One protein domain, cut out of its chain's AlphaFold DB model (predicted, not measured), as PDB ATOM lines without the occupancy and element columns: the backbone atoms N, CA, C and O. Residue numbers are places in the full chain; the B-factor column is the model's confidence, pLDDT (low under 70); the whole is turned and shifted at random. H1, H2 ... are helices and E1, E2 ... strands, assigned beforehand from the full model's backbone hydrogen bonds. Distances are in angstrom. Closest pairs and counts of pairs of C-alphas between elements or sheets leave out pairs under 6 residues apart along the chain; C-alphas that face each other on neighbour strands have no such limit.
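What this domain is: This is residues 349 to 444 of the 567 residues of an uncharacterized protein of Lutzomyia longipalpis (UniProt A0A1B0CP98). Picture a strongly twisted sheet of four antiparallel strands with two helices over one of its faces: the long helix H1 runs along E1, while H2 meets the sheet with its first residues and stands up from it. The long hairpin of E1 and E2 makes one part of the sheet, the shorter E3 and E4 continue it, and a long link, residues 426 to 440, leads from H2 back to E4 at the sheet's edge. The printed part has 96 residues, with two named helices and four named strands in the order H1 E1 E2 E3 H2 E4; the sheet's order is E1 - E2 - E3 - E4, and the class is mixed, helices and strands. It is compact, with a radius of gyration of the C-alphas of 13.7 A and spans of 39 by 29 by 20 A.

Where its parts are: Begin with the sheet at C-alpha 380, (-7.366, -2.684, 8.992), where E1 starts; it covers residues 380 to 388, is 24.6 A long and bends by 56 degrees at residue 384. E2, residues 394 to 402, runs 24.3 A. E3 is residues 407 to 411, 13.4 A, and E4 is residues 441 to 443, ending at C-alpha 443, (4.738, -0.809, 1.048). Find H1 from C-alpha 355 at (-21.167, -10.972, -11.600) to residue 374, 28.4 A; H2 is residues 413 to 425, 18.8 A.

How they stand to each other: E1, E2 and E3 form a meander, each strand the antiparallel neighbour of the one before. Look at N 383 and O 399, 2.9 A apart, for the hairpin E1 and E2, and at N 400 and O 409, 2.8 A, for the hairpin E2 and E3. E3 and E4 are antiparallel, with N 442 and O 408 at 2.8 A. E1 and E4 are edge strands and apart. The two helices on the same face of the sheet make two layers, helices over a sheet. H1 is over E1 at a height over the sheet of 8.2 A, along the strands at 19 degrees to E1 on the local plane; its closest C-alphas to E1 are Val 365 and Phe 382, 5.7 A. H2 only just stands up from the sheet, rising 42 degrees; its closest C-alphas to E2 are Pro 413 and Ile 397, 6.0 A. H1 and H2 touch, the closest C-alphas being Ile 361 and Pro 413 at 6.6 A, with a steep tilt of 42 degrees, the same way. In H2 every O i to N i+4 pair is within hydrogen-bond range; in H1 14 of 16 are.

The domain as a whole: The C-alphas farthest apart are those of Ser 391 and Glu 427, 41.0 A. The printed part has no cut. The link from H2 to E4 is long, 15 residues; the other links are tight. The mean pLDDT of the printed part is 77.3, and it is under 70 at residues 349 to 356, 389 to 394, 426 to 433 and 436.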
ATOM      1  N   ILE A 349     -13.869 -17.853 -16.810       62.81
ATOM      2  CA  ILE A 349     -14.072 -17.571 -15.377       62.81
ATOM      3  C   ILE A 349     -12.843 -16.879 -14.762       62.81
ATOM      4  O   ILE A 349     -12.995 -15.998 -13.915       62.81
ATOM      5  N   LEU A 350     -11.633 -17.251 -15.190       57.06
ATOM      6  CA  LEU A 350     -10.368 -16.685 -14.713       57.06
ATOM      7  C   LEU A 350     -10.047 -15.316 -15.335       57.06
ATOM      8  O   LEU A 350      -9.356 -14.524 -14.701       57.06
ATOM      9  N   THR A 351     -10.539 -15.028 -16.545       57.16
ATOM     10  CA  THR A 351     -10.393 -13.713 -17.207       57.16
ATOM     11  C   THR A 351     -11.570 -12.768 -16.941       57.16
ATOM     12  O   THR A 351     -11.379 -11.557 -16.873       57.16
ATOM     13  N   HIS A 352     -12.778 -13.311 -16.774       59.78
ATOM     14  CA  HIS A 352     -14.039 -12.592 -16.589       59.78
ATOM     15  C   HIS A 352     -14.844 -13.218 -15.429       59.78
ATOM     16  O   HIS A 352     -15.891 -13.834 -15.659       59.78
ATOM     17  N   PRO A 353     -14.385 -13.076 -14.168       61.59
ATOM     18  CA  PRO A 353     -15.098 -13.598 -13.002       61.59
ATOM     19  C   PRO A 353     -16.552 -13.110 -12.974       61.59
ATOM     20  O   PRO A 353     -16.835 -11.928 -13.194       61.59
ATOM     21  N   SER A 354     -17.480 -14.042 -12.736       63.38
ATOM     22  CA  SER A 354     -18.914 -13.800 -12.892       63.38
ATOM     23  C   SER A 354     -19.419 -12.663 -11.996       63.38
ATOM     24  O   SER A 354     -18.878 -12.364 -10.929       63.38
ATOM     25  N   ARG A 355     -20.525 -12.028 -12.402       62.06
ATOM     26  CA  ARG A 355     -21.167 -10.972 -11.600       62.06
ATOM     27  C   ARG A 355     -21.560 -11.456 -10.197       62.06
ATOM     28  O   ARG A 355     -21.631 -10.640  -9.283       62.06
ATOM     29  N   GLU A 356     -21.809 -12.754 -10.045       61.06
ATOM     30  CA  GLU A 356     -22.141 -13.401  -8.777       61.06
ATOM     31  C   GLU A 356     -20.884 -13.607  -7.923       61.06
ATOM     32  O   GLU A 356     -20.863 -13.113  -6.799       61.06
ATOM     33  N   SER A 357     -19.791 -14.165  -8.462       70.75
ATOM     34  CA  SER A 357     -18.542 -14.321  -7.695       70.75
ATOM     35  C   SER A 357     -17.920 -12.973  -7.309       70.75
ATOM     36  O   SER A 357     -17.479 -12.779  -6.178       70.75
ATOM     37  N   LEU A 358     -17.973 -11.968  -8.192       70.50
ATOM     38  CA  LEU A 358     -17.569 -10.600  -7.853       70.50
ATOM     39  C   LEU A 358     -18.475  -9.953  -6.794       70.50
ATOM     40  O   LEU A 358     -18.006  -9.079  -6.061       70.50
ATOM     41  N   HIS A 359     -19.748 -10.348  -6.697       78.44
ATOM     42  CA  HIS A 359     -20.654  -9.893  -5.640       78.44
ATOM     43  C   HIS A 359     -20.370 -10.598  -4.309       78.44
ATOM     44  O   HIS A 359     -20.329  -9.936  -3.275       78.44
ATOM     45  N   GLU A 360     -20.111 -11.902  -4.342       80.88
ATOM     46  CA  GLU A 360     -19.761 -12.742  -3.198       80.88
ATOM     47  C   GLU A 360     -18.457 -12.286  -2.533       80.88
ATOM     48  O   GLU A 360     -18.468 -11.935  -1.353       80.88
ATOM     49  N   ILE A 361     -17.381 -12.104  -3.307       81.88
ATOM     50  CA  ILE A 361     -16.118 -11.506  -2.833       81.88
ATOM     51  C   ILE A 361     -16.377 -10.125  -2.205       81.88
ATOM     52  O   ILE A 361     -15.822  -9.780  -1.162       81.88
ATOM     53  N   LYS A 362     -17.271  -9.321  -2.798       84.06
ATOM     54  CA  LYS A 362     -17.645  -7.994  -2.282       84.06
ATOM     55  C   LYS A 362     -18.513  -8.051  -1.020       84.06
ATOM     56  O   LYS A 362     -18.582  -7.053  -0.301       84.06
ATOM     57  N   MET A 363     -19.166  -9.175  -0.736       85.69
ATOM     58  CA  MET A 363     -19.872  -9.429   0.522       85.69
ATOM     59  C   MET A 363     -18.910  -9.952   1.595       85.69
ATOM     60  O   MET A 363     -18.898  -9.386   2.685       85.69
ATOM     61  N   GLN A 364     -18.017 -10.892   1.267       86.81
ATOM     62  CA  GLN A 364     -16.923 -11.333   2.144       86.81
ATOM     63  C   GLN A 364     -16.045 -10.143   2.594       86.81
ATOM     64  O   GLN A 364     -15.810  -9.947   3.783       86.81
ATOM     65  N   VAL A 365     -15.639  -9.259   1.673       88.19
ATOM     66  CA  VAL A 365     -14.856  -8.040   1.980       88.19
ATOM     67  C   VAL A 365     -15.601  -7.070   2.913       88.19
ATOM     68  O   VAL A 365     -14.975  -6.413   3.754       88.19
ATOM     69  N   LYS A 366     -16.937  -6.981   2.811       86.19
ATOM     70  CA  LYS A 366     -17.758  -6.198   3.752       86.19
ATOM     71  C   LYS A 366     -17.839  -6.862   5.121       86.19
ATOM     72  O   LYS A 366     -17.699  -6.151   6.110       86.19
ATOM     73  N   GLU A 367     -18.058  -8.177   5.175       88.50
ATOM     74  CA  GLU A 367     -18.090  -8.947   6.423       88.50
ATOM     75  C   GLU A 367     -16.760  -8.791   7.168       88.50
ATOM     76  O   GLU A 367     -16.754  -8.405   8.333       88.50
ATOM     77  N   ALA A 368     -15.635  -8.947   6.469       85.88
ATOM     78  CA  ALA A 368     -14.293  -8.775   7.017       85.88
ATOM     79  C   ALA A 368     -14.064  -7.364   7.582       85.88
ATOM     80  O   ALA A 368     -13.654  -7.188   8.730       85.88
ATOM     81  N   THR A 369     -14.425  -6.342   6.802       85.56
ATOM     82  CA  THR A 369     -14.331  -4.935   7.220       85.56
ATOM     83  C   THR A 369     -15.357  -4.571   8.305       85.56
ATOM     84  O   THR A 369     -15.254  -3.502   8.906       85.56
ATOM     85  N   GLN A 370     -16.370  -5.403   8.571       84.06
ATOM     86  CA  GLN A 370     -17.287  -5.243   9.702       84.06
ATOM     87  C   GLN A 370     -16.730  -5.937  10.951       84.06
ATOM     88  O   GLN A 370     -16.496  -5.238  11.931       84.06
ATOM     89  N   ARG A 371     -16.357  -7.224  10.871       81.88
ATOM     90  CA  ARG A 371     -15.749  -7.989  11.978       81.88
ATOM     91  C   ARG A 371     -14.528  -7.286  12.581       81.88
ATOM     92  O   ARG A 371     -14.405  -7.225  13.798       81.88
ATOM     93  N   CYS A 372     -13.658  -6.684  11.762       82.62
ATOM     94  CA  CYS A 372     -12.542  -5.890  12.292       82.62
ATOM     95  C   CYS A 372     -12.999  -4.656  13.086       82.62
ATOM     96  O   CYS A 372     -12.399  -4.359  14.110       82.62
ATOM     97  N   ARG A 373     -14.066  -3.953  12.685       81.62
ATOM     98  CA  ARG A 373     -14.599  -2.826  13.475       81.62
ATOM     99  C   ARG A 373     -15.291  -3.302  14.752       81.62
ATOM    100  O   ARG A 373     -15.081  -2.700  15.798       81.62
ATOM    101  N   ASP A 374     -16.025  -4.409  14.686       80.06
ATOM    102  CA  ASP A 374     -16.697  -5.008  15.850       80.06
ATOM    103  C   ASP A 374     -15.691  -5.478  16.927       80.06
ATOM    104  O   ASP A 374     -16.010  -5.481  18.113       80.06
ATOM    105  N   LEU A 375     -14.456  -5.806  16.522       76.56
ATOM    106  CA  LEU A 375     -13.331  -6.192  17.389       76.56
ATOM    107  C   LEU A 375     -12.332  -5.046  17.681       76.56
ATOM    108  O   LEU A 375     -11.254  -5.292  18.218       76.56
ATOM    109  N   GLY A 376     -12.650  -3.794  17.325       76.19
ATOM    110  CA  GLY A 376     -11.802  -2.619  17.606       76.19
ATOM    111  C   GLY A 376     -10.537  -2.477  16.741       76.19
ATOM    112  O   GLY A 376      -9.685  -1.633  17.008       76.19
ATOM    113  N   LEU A 377     -10.410  -3.271  15.679       78.44
ATOM    114  CA  LEU A 377      -9.280  -3.329  14.746       78.44
ATOM    115  C   LEU A 377      -9.433  -2.323  13.582       78.44
ATOM    116  O   LEU A 377      -9.251  -2.672  12.415       78.44
ATOM    117  N   GLU A 378      -9.776  -1.064  13.886       75.94
ATOM    118  CA  GLU A 378     -10.137  -0.031  12.888       75.94
ATOM    119  C   GLU A 378      -9.007   0.360  11.910       75.94
ATOM    120  O   GLU A 378      -9.269   0.924  10.840       75.94
ATOM    121  N   ASP A 379      -7.753   0.043  12.249       79.62
ATOM    122  CA  ASP A 379      -6.581   0.237  11.386       79.62
ATOM    123  C   ASP A 379      -6.631  -0.609  10.102       79.62
ATOM    124  O   ASP A 379      -6.018  -0.227   9.101       79.62
ATOM    125  N   TYR A 380      -7.334  -1.748  10.114       84.56
ATOM    126  CA  TYR A 380      -7.366  -2.684   8.992       84.56
ATOM    127  C   TYR A 380      -8.600  -2.477   8.107       84.56
ATOM    128  O   TYR A 380      -9.735  -2.406   8.578       84.56
ATOM    129  N   ALA A 381      -8.386  -2.415   6.793       84.25
ATOM    130  CA  ALA A 381      -9.462  -2.322   5.809       84.25
ATOM    131  C   ALA A 381      -9.231  -3.286   4.640       84.25
ATOM    132  O   ALA A 381      -8.143  -3.312   4.067       84.25
ATOM    133  N   PHE A 382     -10.270  -4.024   4.252       88.88
ATOM    134  CA  PHE A 382     -10.234  -4.930   3.107       88.88
ATOM    135  C   PHE A 382     -10.787  -4.220   1.864       88.88
ATOM    136  O   PHE A 382     -11.763  -3.466   1.941       88.88
ATOM    137  N   ARG A 383     -10.184  -4.465   0.700       85.31
ATOM    138  CA  ARG A 383     -10.675  -4.016  -0.610       85.31
ATOM    139  C   ARG A 383     -10.653  -5.166  -1.610       85.31
ATOM    140  O   ARG A 383      -9.797  -6.037  -1.539       85.31
ATOM    141  N   GLN A 384     -11.583  -5.138  -2.556       83.94
ATOM    142  CA  GLN A 384     -11.575  -6.007  -3.732       83.94
ATOM    143  C   GLN A 384     -10.692  -5.367  -4.812       83.94
ATOM    144  O   GLN A 384     -10.871  -4.185  -5.112       83.94
ATOM    145  N   GLY A 385      -9.778  -6.142  -5.391       81.12
ATOM    146  CA  GLY A 385      -8.864  -5.721  -6.452       81.12
ATOM    147  C   GLY A 385      -8.727  -6.781  -7.547       81.12
ATOM    148  O   GLY A 385      -9.335  -7.851  -7.478       81.12
ATOM    149  N   GLN A 386      -7.929  -6.482  -8.569       79.56
ATOM    150  CA  GLN A 386      -7.566  -7.415  -9.639       79.56
ATOM    151  C   GLN A 386      -6.085  -7.242  -9.993       79.56
ATOM    152  O   GLN A 386      -5.577  -6.120  -9.988       79.56
ATOM    153  N   VAL A 387      -5.411  -8.349 -10.306       76.12
ATOM    154  CA  VAL A 387      -4.011  -8.396 -10.755       76.12
ATOM    155  C   VAL A 387      -3.945  -9.185 -12.058       76.12
ATOM    156  O   VAL A 387      -4.627 -10.196 -12.207       76.12
ATOM    157  N   CYS A 388      -3.143  -8.708 -13.009       70.31
ATOM    158  CA  CYS A 388      -2.823  -9.455 -14.220       70.31
ATOM    159  C   CYS A 388      -1.588 -10.323 -13.968       70.31
ATOM    160  O   CYS A 388      -0.547  -9.793 -13.581       70.31
ATOM    161  N   ASP A 389      -1.696 -11.622 -14.222       64.62
ATOM    162  CA  ASP A 389      -0.532 -12.510 -14.278       64.62
ATOM    163  C   ASP A 389       0.296 -12.258 -15.555       64.62
ATOM    164  O   ASP A 389      -0.159 -11.597 -16.491       64.62
ATOM    165  N   GLU A 390       1.491 -12.853 -15.643       67.38
ATOM    166  CA  GLU A 390       2.390 -12.773 -16.813       67.38
ATOM    167  C   GLU A 390       1.743 -13.248 -18.134       67.38
ATOM    168  O   GLU A 390       2.178 -12.864 -19.218       67.38
ATOM    169  N   SER A 391       0.673 -14.045 -18.053       60.28
ATOM    170  CA  SER A 391      -0.154 -14.496 -19.182       60.28
ATOM    171  C   SER A 391      -1.253 -13.506 -19.608       60.28
ATOM    172  O   SER A 391      -2.009 -13.797 -20.532       60.28
ATOM    173  N   GLY A 392      -1.385 -12.355 -18.940       60.31
ATOM    174  CA  GLY A 392      -2.427 -11.350 -19.192       60.31
ATOM    175  C   GLY A 392      -3.790 -11.646 -18.547       60.31
ATOM    176  O   GLY A 392      -4.735 -10.877 -18.726       60.31
ATOM    177  N   VAL A 393      -3.915 -12.737 -17.785       67.44
ATOM    178  CA  VAL A 393      -5.169 -13.143 -17.126       67.44
ATOM    179  C   VAL A 393      -5.420 -12.297 -15.871       67.44
ATOM    180  O   VAL A 393      -4.598 -12.275 -14.958       67.44
ATOM    181  N   SER A 394      -6.568 -11.611 -15.818       68.69
ATOM    182  CA  SER A 394      -6.966 -10.710 -14.718       68.69
ATOM    183  C   SER A 394      -7.632 -11.452 -13.551       68.69
ATOM    184  O   SER A 394      -8.856 -11.562 -13.478       68.69
ATOM    185  N   ARG A 395      -6.830 -11.932 -12.597       72.50
ATOM    186  CA  ARG A 395      -7.309 -12.639 -11.400       72.50
ATOM    187  C   ARG A 395      -7.844 -11.671 -10.342       72.50
ATOM    188  O   ARG A 395      -7.230 -10.648 -10.045       72.50
ATOM    189  N   ALA A 396      -8.980 -12.014  -9.733       78.94
ATOM    190  CA  ALA A 396      -9.548 -11.264  -8.612       78.94
ATOM    191  C   ALA A 396      -8.786 -11.540  -7.306       78.94
ATOM    192  O   ALA A 396      -8.533 -12.695  -6.962       78.94
ATOM    193  N   ILE A 397      -8.470 -10.479  -6.560       84.94
ATOM    194  CA  ILE A 397      -7.764 -10.536  -5.273       84.94
ATOM    195  C   ILE A 397      -8.459  -9.677  -4.211       84.94
ATOM    196  O   ILE A 397      -9.334  -8.856  -4.505       84.94
ATOM    197  N   VAL A 398      -8.037  -9.848  -2.962       87.56
ATOM    198  CA  VAL A 398      -8.413  -9.008  -1.826       87.56
ATOM    199  C   VAL A 398      -7.158  -8.329  -1.286       87.56
ATOM    200  O   VAL A 398      -6.238  -9.004  -0.833       87.56
ATOM    201  N   ASN A 399      -7.128  -6.999  -1.305       87.06
ATOM    202  CA  ASN A 399      -6.061  -6.218  -0.685       87.06
ATOM    203  C   ASN A 399      -6.431  -5.931   0.779       87.06
ATOM    204  O   ASN A 399      -7.478  -5.338   1.054       87.06
ATOM    205  N   ILE A 400      -5.563  -6.314   1.712       89.06
ATOM    206  CA  ILE A 400      -5.647  -5.979   3.137       89.06
ATOM    207  C   ILE A 400      -4.746  -4.773   3.388       89.06
ATOM    208  O   ILE A 400      -3.562  -4.817   3.073       89.06
ATOM    209  N   ILE A 401      -5.292  -3.698   3.951       85.00
ATOM    210  CA  ILE A 401      -4.576  -2.436   4.172       85.00
ATOM    211  C   ILE A 401      -4.415  -2.201   5.676       85.00
ATOM    212  O   ILE A 401      -5.414  -1.971   6.355       85.00
ATOM    213  N   ASP A 402      -3.176  -2.196   6.175       86.25
ATOM    214  CA  ASP A 402      -2.814  -1.703   7.512       86.25
ATOM    215  C   ASP A 402      -2.549  -0.193   7.412       86.25
ATOM    216  O   ASP A 402      -1.498   0.260   6.936       86.25
ATOM    217  N   ARG A 403      -3.530   0.609   7.840       82.44
ATOM    218  CA  ARG A 403      -3.475   2.076   7.762       82.44
ATOM    219  C   ARG A 403      -2.392   2.677   8.654       82.44
ATOM    220  O   ARG A 403      -1.822   3.705   8.287       82.44
ATOM    221  N   ARG A 404      -2.100   2.044   9.793       82.38
ATOM    222  CA  ARG A 404      -1.137   2.518  10.794       82.38
ATOM    223  C   ARG A 404       0.304   2.270  10.371       82.38
ATOM    224  O   ARG A 404       1.156   3.118  10.628       82.38
ATOM    225  N   LYS A 405       0.586   1.144   9.709       80.62
ATOM    226  CA  LYS A 405       1.920   0.827   9.169       80.62
ATOM    227  C   LYS A 405       2.141   1.281   7.722       80.62
ATOM    228  O   LYS A 405       3.273   1.211   7.262       80.62
ATOM    229  N   ARG A 406       1.096   1.739   7.013       80.06
ATOM    230  CA  ARG A 406       1.114   2.030   5.560       80.06
ATOM    231  C   ARG A 406       1.497   0.811   4.705       80.06
ATOM    232  O   ARG A 406       2.187   0.945   3.696       80.06
ATOM    233  N   LEU A 407       1.020  -0.368   5.100       85.44
ATOM    234  CA  LEU A 407       1.295  -1.625   4.405       85.44
ATOM    235  C   LEU A 407       0.045  -2.158   3.703       85.44
ATOM    236  O   LEU A 407      -1.076  -1.986   4.188       85.44
ATOM    237  N   VAL A 408       0.258  -2.841   2.581       85.88
ATOM    238  CA  VAL A 408      -0.764  -3.593   1.848       85.88
ATOM    239  C   VAL A 408      -0.322  -5.047   1.689       85.88
ATOM    240  O   VAL A 408       0.859  -5.316   1.487       85.88
ATOM    241  N   ALA A 409      -1.253  -5.987   1.805       87.06
ATOM    242  CA  ALA A 409      -1.023  -7.406   1.551       87.06
ATOM    243  C   ALA A 409      -2.095  -7.951   0.606       87.06
ATOM    244  O   ALA A 409      -3.266  -7.588   0.723       87.06
ATOM    245  N   ASP A 410      -1.704  -8.835  -0.308       88.00
ATOM    246  CA  ASP A 410      -2.590  -9.372  -1.340       88.00
ATOM    247  C   ASP A 410      -2.974 -10.815  -1.003       88.00
ATOM    248  O   ASP A 410      -2.112 -11.679  -0.835       88.00
ATOM    249  N   TRP A 411      -4.273 -11.090  -0.893       87.69
ATOM    250  CA  TRP A 411      -4.815 -12.420  -0.620       87.69
ATOM    251  C   TRP A 411      -5.707 -12.905  -1.775       87.69
ATOM    252  O   TRP A 411      -6.503 -12.125  -2.305       87.69
ATOM    253  N   PRO A 412      -5.661 -14.201  -2.140       85.81
ATOM    254  CA  PRO A 412      -6.692 -14.800  -2.980       85.81
ATOM    255  C   PRO A 412      -8.015 -14.905  -2.189       85.81
ATOM    256  O   PRO A 412      -7.967 -15.142  -0.978       85.81
ATOM    257  N   PRO A 413      -9.195 -14.803  -2.834       84.38
ATOM    258  CA  PRO A 413     -10.490 -14.848  -2.146       84.38
ATOM    259  C   PRO A 413     -10.686 -16.043  -1.202       84.38
ATOM    260  O   PRO A 413     -11.113 -15.854  -0.068       84.38
ATOM    261  N   ALA A 414     -10.256 -17.244  -1.599       83.19
ATOM    262  CA  ALA A 414     -10.344 -18.444  -0.758       83.19
ATOM    263  C   ALA A 414      -9.584 -18.325   0.585       83.19
ATOM    264  O   ALA A 414      -9.967 -18.950   1.570       83.19
ATOM    265  N   ARG A 415      -8.528 -17.496   0.676       85.56
ATOM    266  CA  ARG A 415      -7.849 -17.223   1.959       85.56
ATOM    267  C   ARG A 415      -8.655 -16.256   2.834       85.56
ATOM    268  O   ARG A 415      -8.637 -16.405   4.054       85.56
ATOM    269  N   LEU A 416      -9.379 -15.302   2.236       87.38
ATOM    270  CA  LEU A 416     -10.318 -14.453   2.979       87.38
ATOM    271  C   LEU A 416     -11.468 -15.286   3.553       87.38
ATOM    272  O   LEU A 416     -11.864 -15.060   4.690       87.38
ATOM    273  N   GLU A 417     -11.976 -16.248   2.788       84.69
ATOM    274  CA  GLU A 417     -13.055 -17.142   3.205       84.69
ATOM    275  C   GLU A 417     -12.671 -18.006   4.413       84.69
ATOM    276  O   GLU A 417     -13.373 -17.971   5.424       84.69
ATOM    277  N   VAL A 418     -11.507 -18.669   4.372       84.38
ATOM    278  CA  VAL A 418     -10.962 -19.423   5.519       84.38
ATOM    279  C   VAL A 418     -10.749 -18.520   6.739       84.38
ATOM    280  O   VAL A 418     -11.083 -18.904   7.858       84.38
ATOM    281  N   TRP A 419     -10.244 -17.294   6.556       86.38
ATOM    282  CA  TRP A 419     -10.120 -16.342   7.665       86.38
ATOM    283  C   TRP A 419     -11.489 -15.927   8.223       86.38
ATOM    284  O   TRP A 419     -11.657 -15.890   9.436       86.38
ATOM    285  N   LEU A 420     -12.490 -15.671   7.376       85.81
ATOM    286  CA  LEU A 420     -13.855 -15.362   7.818       85.81
ATOM    287  C   LEU A 420     -14.505 -16.522   8.577       85.81
ATOM    288  O   LEU A 420     -15.279 -16.273   9.495       85.81
ATOM    289  N   GLU A 421     -14.186 -17.764   8.223       83.12
ATOM    290  CA  GLU A 421     -14.631 -18.962   8.933       83.12
ATOM    291  C   GLU A 421     -13.965 -19.095  10.309       83.12
ATOM    292  O   GLU A 421     -14.664 -19.197  11.317       83.12
ATOM    293  N   MET A 422     -12.643 -18.917  10.398       79.81
ATOM    294  CA  MET A 422     -11.945 -18.816  11.691       79.81
ATOM    295  C   MET A 422     -12.519 -17.686  12.568       79.81
ATOM    296  O   MET A 422     -12.743 -17.872  13.761       79.81
ATOM    297  N   MET A 423     -12.829 -16.531  11.968       75.62
ATOM    298  CA  MET A 423     -13.457 -15.376  12.627       75.62
ATOM    299  C   MET A 423     -14.967 -15.560  12.894       75.62
ATOM    300  O   MET A 423     -15.593 -14.652  13.454       75.62
ATOM    301  N   ARG A 424     -15.578 -16.678  12.471       81.44
ATOM    302  CA  ARG A 424     -16.940 -17.111  12.839       81.44
ATOM    303  C   ARG A 424     -16.934 -18.087  14.013       81.44
ATOM    304  O   ARG A 424     -17.859 -18.028  14.817       81.44
ATOM    305  N   GLU A 425     -15.928 -18.954  14.102       71.25
ATOM    306  CA  GLU A 425     -15.895 -20.063  15.068       71.25
ATOM    307  C   GLU A 425     -15.054 -19.797  16.329       71.25
ATOM    308  O   GLU A 425     -15.261 -20.470  17.337       71.25
ATOM    309  N   ALA A 426     -14.140 -18.817  16.315       62.31
ATOM    310  CA  ALA A 426     -13.239 -18.530  17.436       62.31
ATOM    311  C   ALA A 426     -13.299 -17.073  17.935       62.31
ATOM    312  O   ALA A 426     -13.405 -16.126  17.154       62.31
ATOM    313  N   GLU A 427     -13.128 -16.886  19.249       60.16
ATOM    314  CA  GLU A 427     -12.751 -15.592  19.830       60.16
ATOM    315  C   GLU A 427     -11.278 -15.308  19.492       60.16
ATOM    316  O   GLU A 427     -10.367 -15.937  20.030       60.16
ATOM    317  N   VAL A 428     -11.033 -14.386  18.556       61.34
ATOM    318  CA  VAL A 428      -9.680 -14.069  18.073       61.34
ATOM    319  C   VAL A 428      -9.028 -12.979  18.922       61.34
ATOM    320  O   VAL A 428      -9.597 -11.907  19.126       61.34
ATOM    321  N   ASP A 429      -7.800 -13.243  19.375       61.31
ATOM    322  CA  ASP A 429      -6.962 -12.306  20.127       61.31
ATOM    323  C   ASP A 429      -6.675 -11.028  19.297       61.31
ATOM    324  O   ASP A 429      -6.023 -11.115  18.246       61.31
ATOM    325  N   PRO A 430      -7.093  -9.828  19.758       62.19
ATOM    326  CA  PRO A 430      -6.853  -8.567  19.050       62.19
ATOM    327  C   PRO A 430      -5.371  -8.233  18.817       62.19
ATOM    328  O   PRO A 430      -5.058  -7.396  17.968       62.19
ATOM    329  N   SER A 431      -4.441  -8.865  19.542       61.78
ATOM    330  CA  SER A 431      -3.000  -8.692  19.337       61.78
ATOM    331  C   SER A 431      -2.462  -9.428  18.099       61.78
ATOM    332  O   SER A 431      -1.436  -9.012  17.555       61.78
ATOM    333  N   CYS A 432      -3.158 -10.461  17.602       69.25
ATOM    334  CA  CYS A 432      -2.749 -11.246  16.432       69.25
ATOM    335  C   CYS A 432      -3.933 -11.558  15.481       69.25
ATOM    336  O   CYS A 432      -4.310 -12.719  15.304       69.25
ATOM    337  N   PRO A 433      -4.508 -10.546  14.799       68.62
ATOM    338  CA  PRO A 433      -5.776 -10.668  14.061       68.62
ATOM    339  C   PRO A 433      -5.750 -11.567  12.809       68.62
ATOM    340  O   PRO A 433      -6.791 -11.787  12.192       68.62
ATOM    341  N   PHE A 434      -4.586 -12.093  12.416       76.38
ATOM    342  CA  PHE A 434      -4.436 -13.043  11.301       76.38
ATOM    343  C   PHE A 434      -4.007 -14.451  11.760       76.38
ATOM    344  O   PHE A 434      -3.967 -15.374  10.946       76.38
ATOM    345  N   GLY A 435      -3.733 -14.637  13.059       70.88
ATOM    346  CA  GLY A 435      -3.423 -15.932  13.667       70.88
ATOM    347  C   GLY A 435      -2.291 -16.689  12.967       70.88
ATOM    348  O   GLY A 435      -1.137 -16.268  12.985       70.88
ATOM    349  N   VAL A 436      -2.637 -17.831  12.367       66.44
ATOM    350  CA  VAL A 436      -1.702 -18.761  11.703       66.44
ATOM    351  C   VAL A 436      -1.549 -18.464  10.197       66.44
ATOM    352  O   VAL A 436      -0.691 -19.045   9.538       66.44
ATOM    353  N   LEU A 437      -2.352 -17.560   9.620       77.31
ATOM    354  CA  LEU A 437      -2.315 -17.267   8.183       77.31
ATOM    355  C   LEU A 437      -1.130 -16.345   7.831       77.31
ATOM    356  O   LEU A 437      -1.076 -15.218   8.327       77.31
ATOM    357  N   PRO A 438      -0.204 -16.754   6.938       72.75
ATOM    358  CA  PRO A 438       0.908 -15.900   6.524       72.75
ATOM    359  C   PRO A 438       0.422 -14.649   5.783       72.75
ATOM    360  O   PRO A 438      -0.349 -14.747   4.823       72.75
ATOM    361  N   VAL A 439       0.908 -13.474   6.191       83.25
ATOM    362  CA  VAL A 439       0.594 -12.191   5.545       83.25
ATOM    363  C   VAL A 439       1.873 -11.532   5.041       83.25
ATOM    364  O   VAL A 439       2.699 -11.065   5.824       83.25
ATOM    365  N   GLU A 440       2.024 -11.496   3.719       83.25
ATOM    366  CA  GLU A 440       3.133 -10.834   3.034       83.25
ATOM    367  C   GLU A 440       2.798  -9.355   2.831       83.25
ATOM    368  O   GLU A 440       1.975  -8.994   1.990       83.25
ATOM    369  N   TRP A 441       3.421  -8.498   3.639       85.19
ATOM    370  CA  TRP A 441       3.189  -7.057   3.626       85.19
ATOM    371  C   TRP A 441       4.169  -6.329   2.699       85.19
ATOM    372  O   TRP A 441       5.385  -6.455   2.841       85.19
ATOM    373  N   LYS A 442       3.627  -5.507   1.800       82.56
ATOM    374  CA  LYS A 442       4.327  -4.622   0.858       82.56
ATOM    375  C   LYS A 442       4.101  -3.160   1.259       82.56
ATOM    376  O   LYS A 442       3.096  -2.850   1.905       82.56
ATOM    377  N   SER A 443       4.993  -2.246   0.870       78.56
ATOM    378  CA  SER A 443       4.738  -0.809   1.048       78.56
ATOM    379  C   SER A 443       3.619  -0.340   0.118       78.56
ATOM    380  O   SER A 443       3.570  -0.728  -1.049       78.56
ATOM    381  N   ILE A 444       2.760   0.555   0.611       70.62
ATOM    382  CA  ILE A 444       1.771   1.265  -0.220       70.62
ATOM    383  C   ILE A 444       2.453   2.187  -1.251       70.62
ATOM    384  O   ILE A 444       1.856   2.516  -2.274       70.62
TER     385      ILE A 444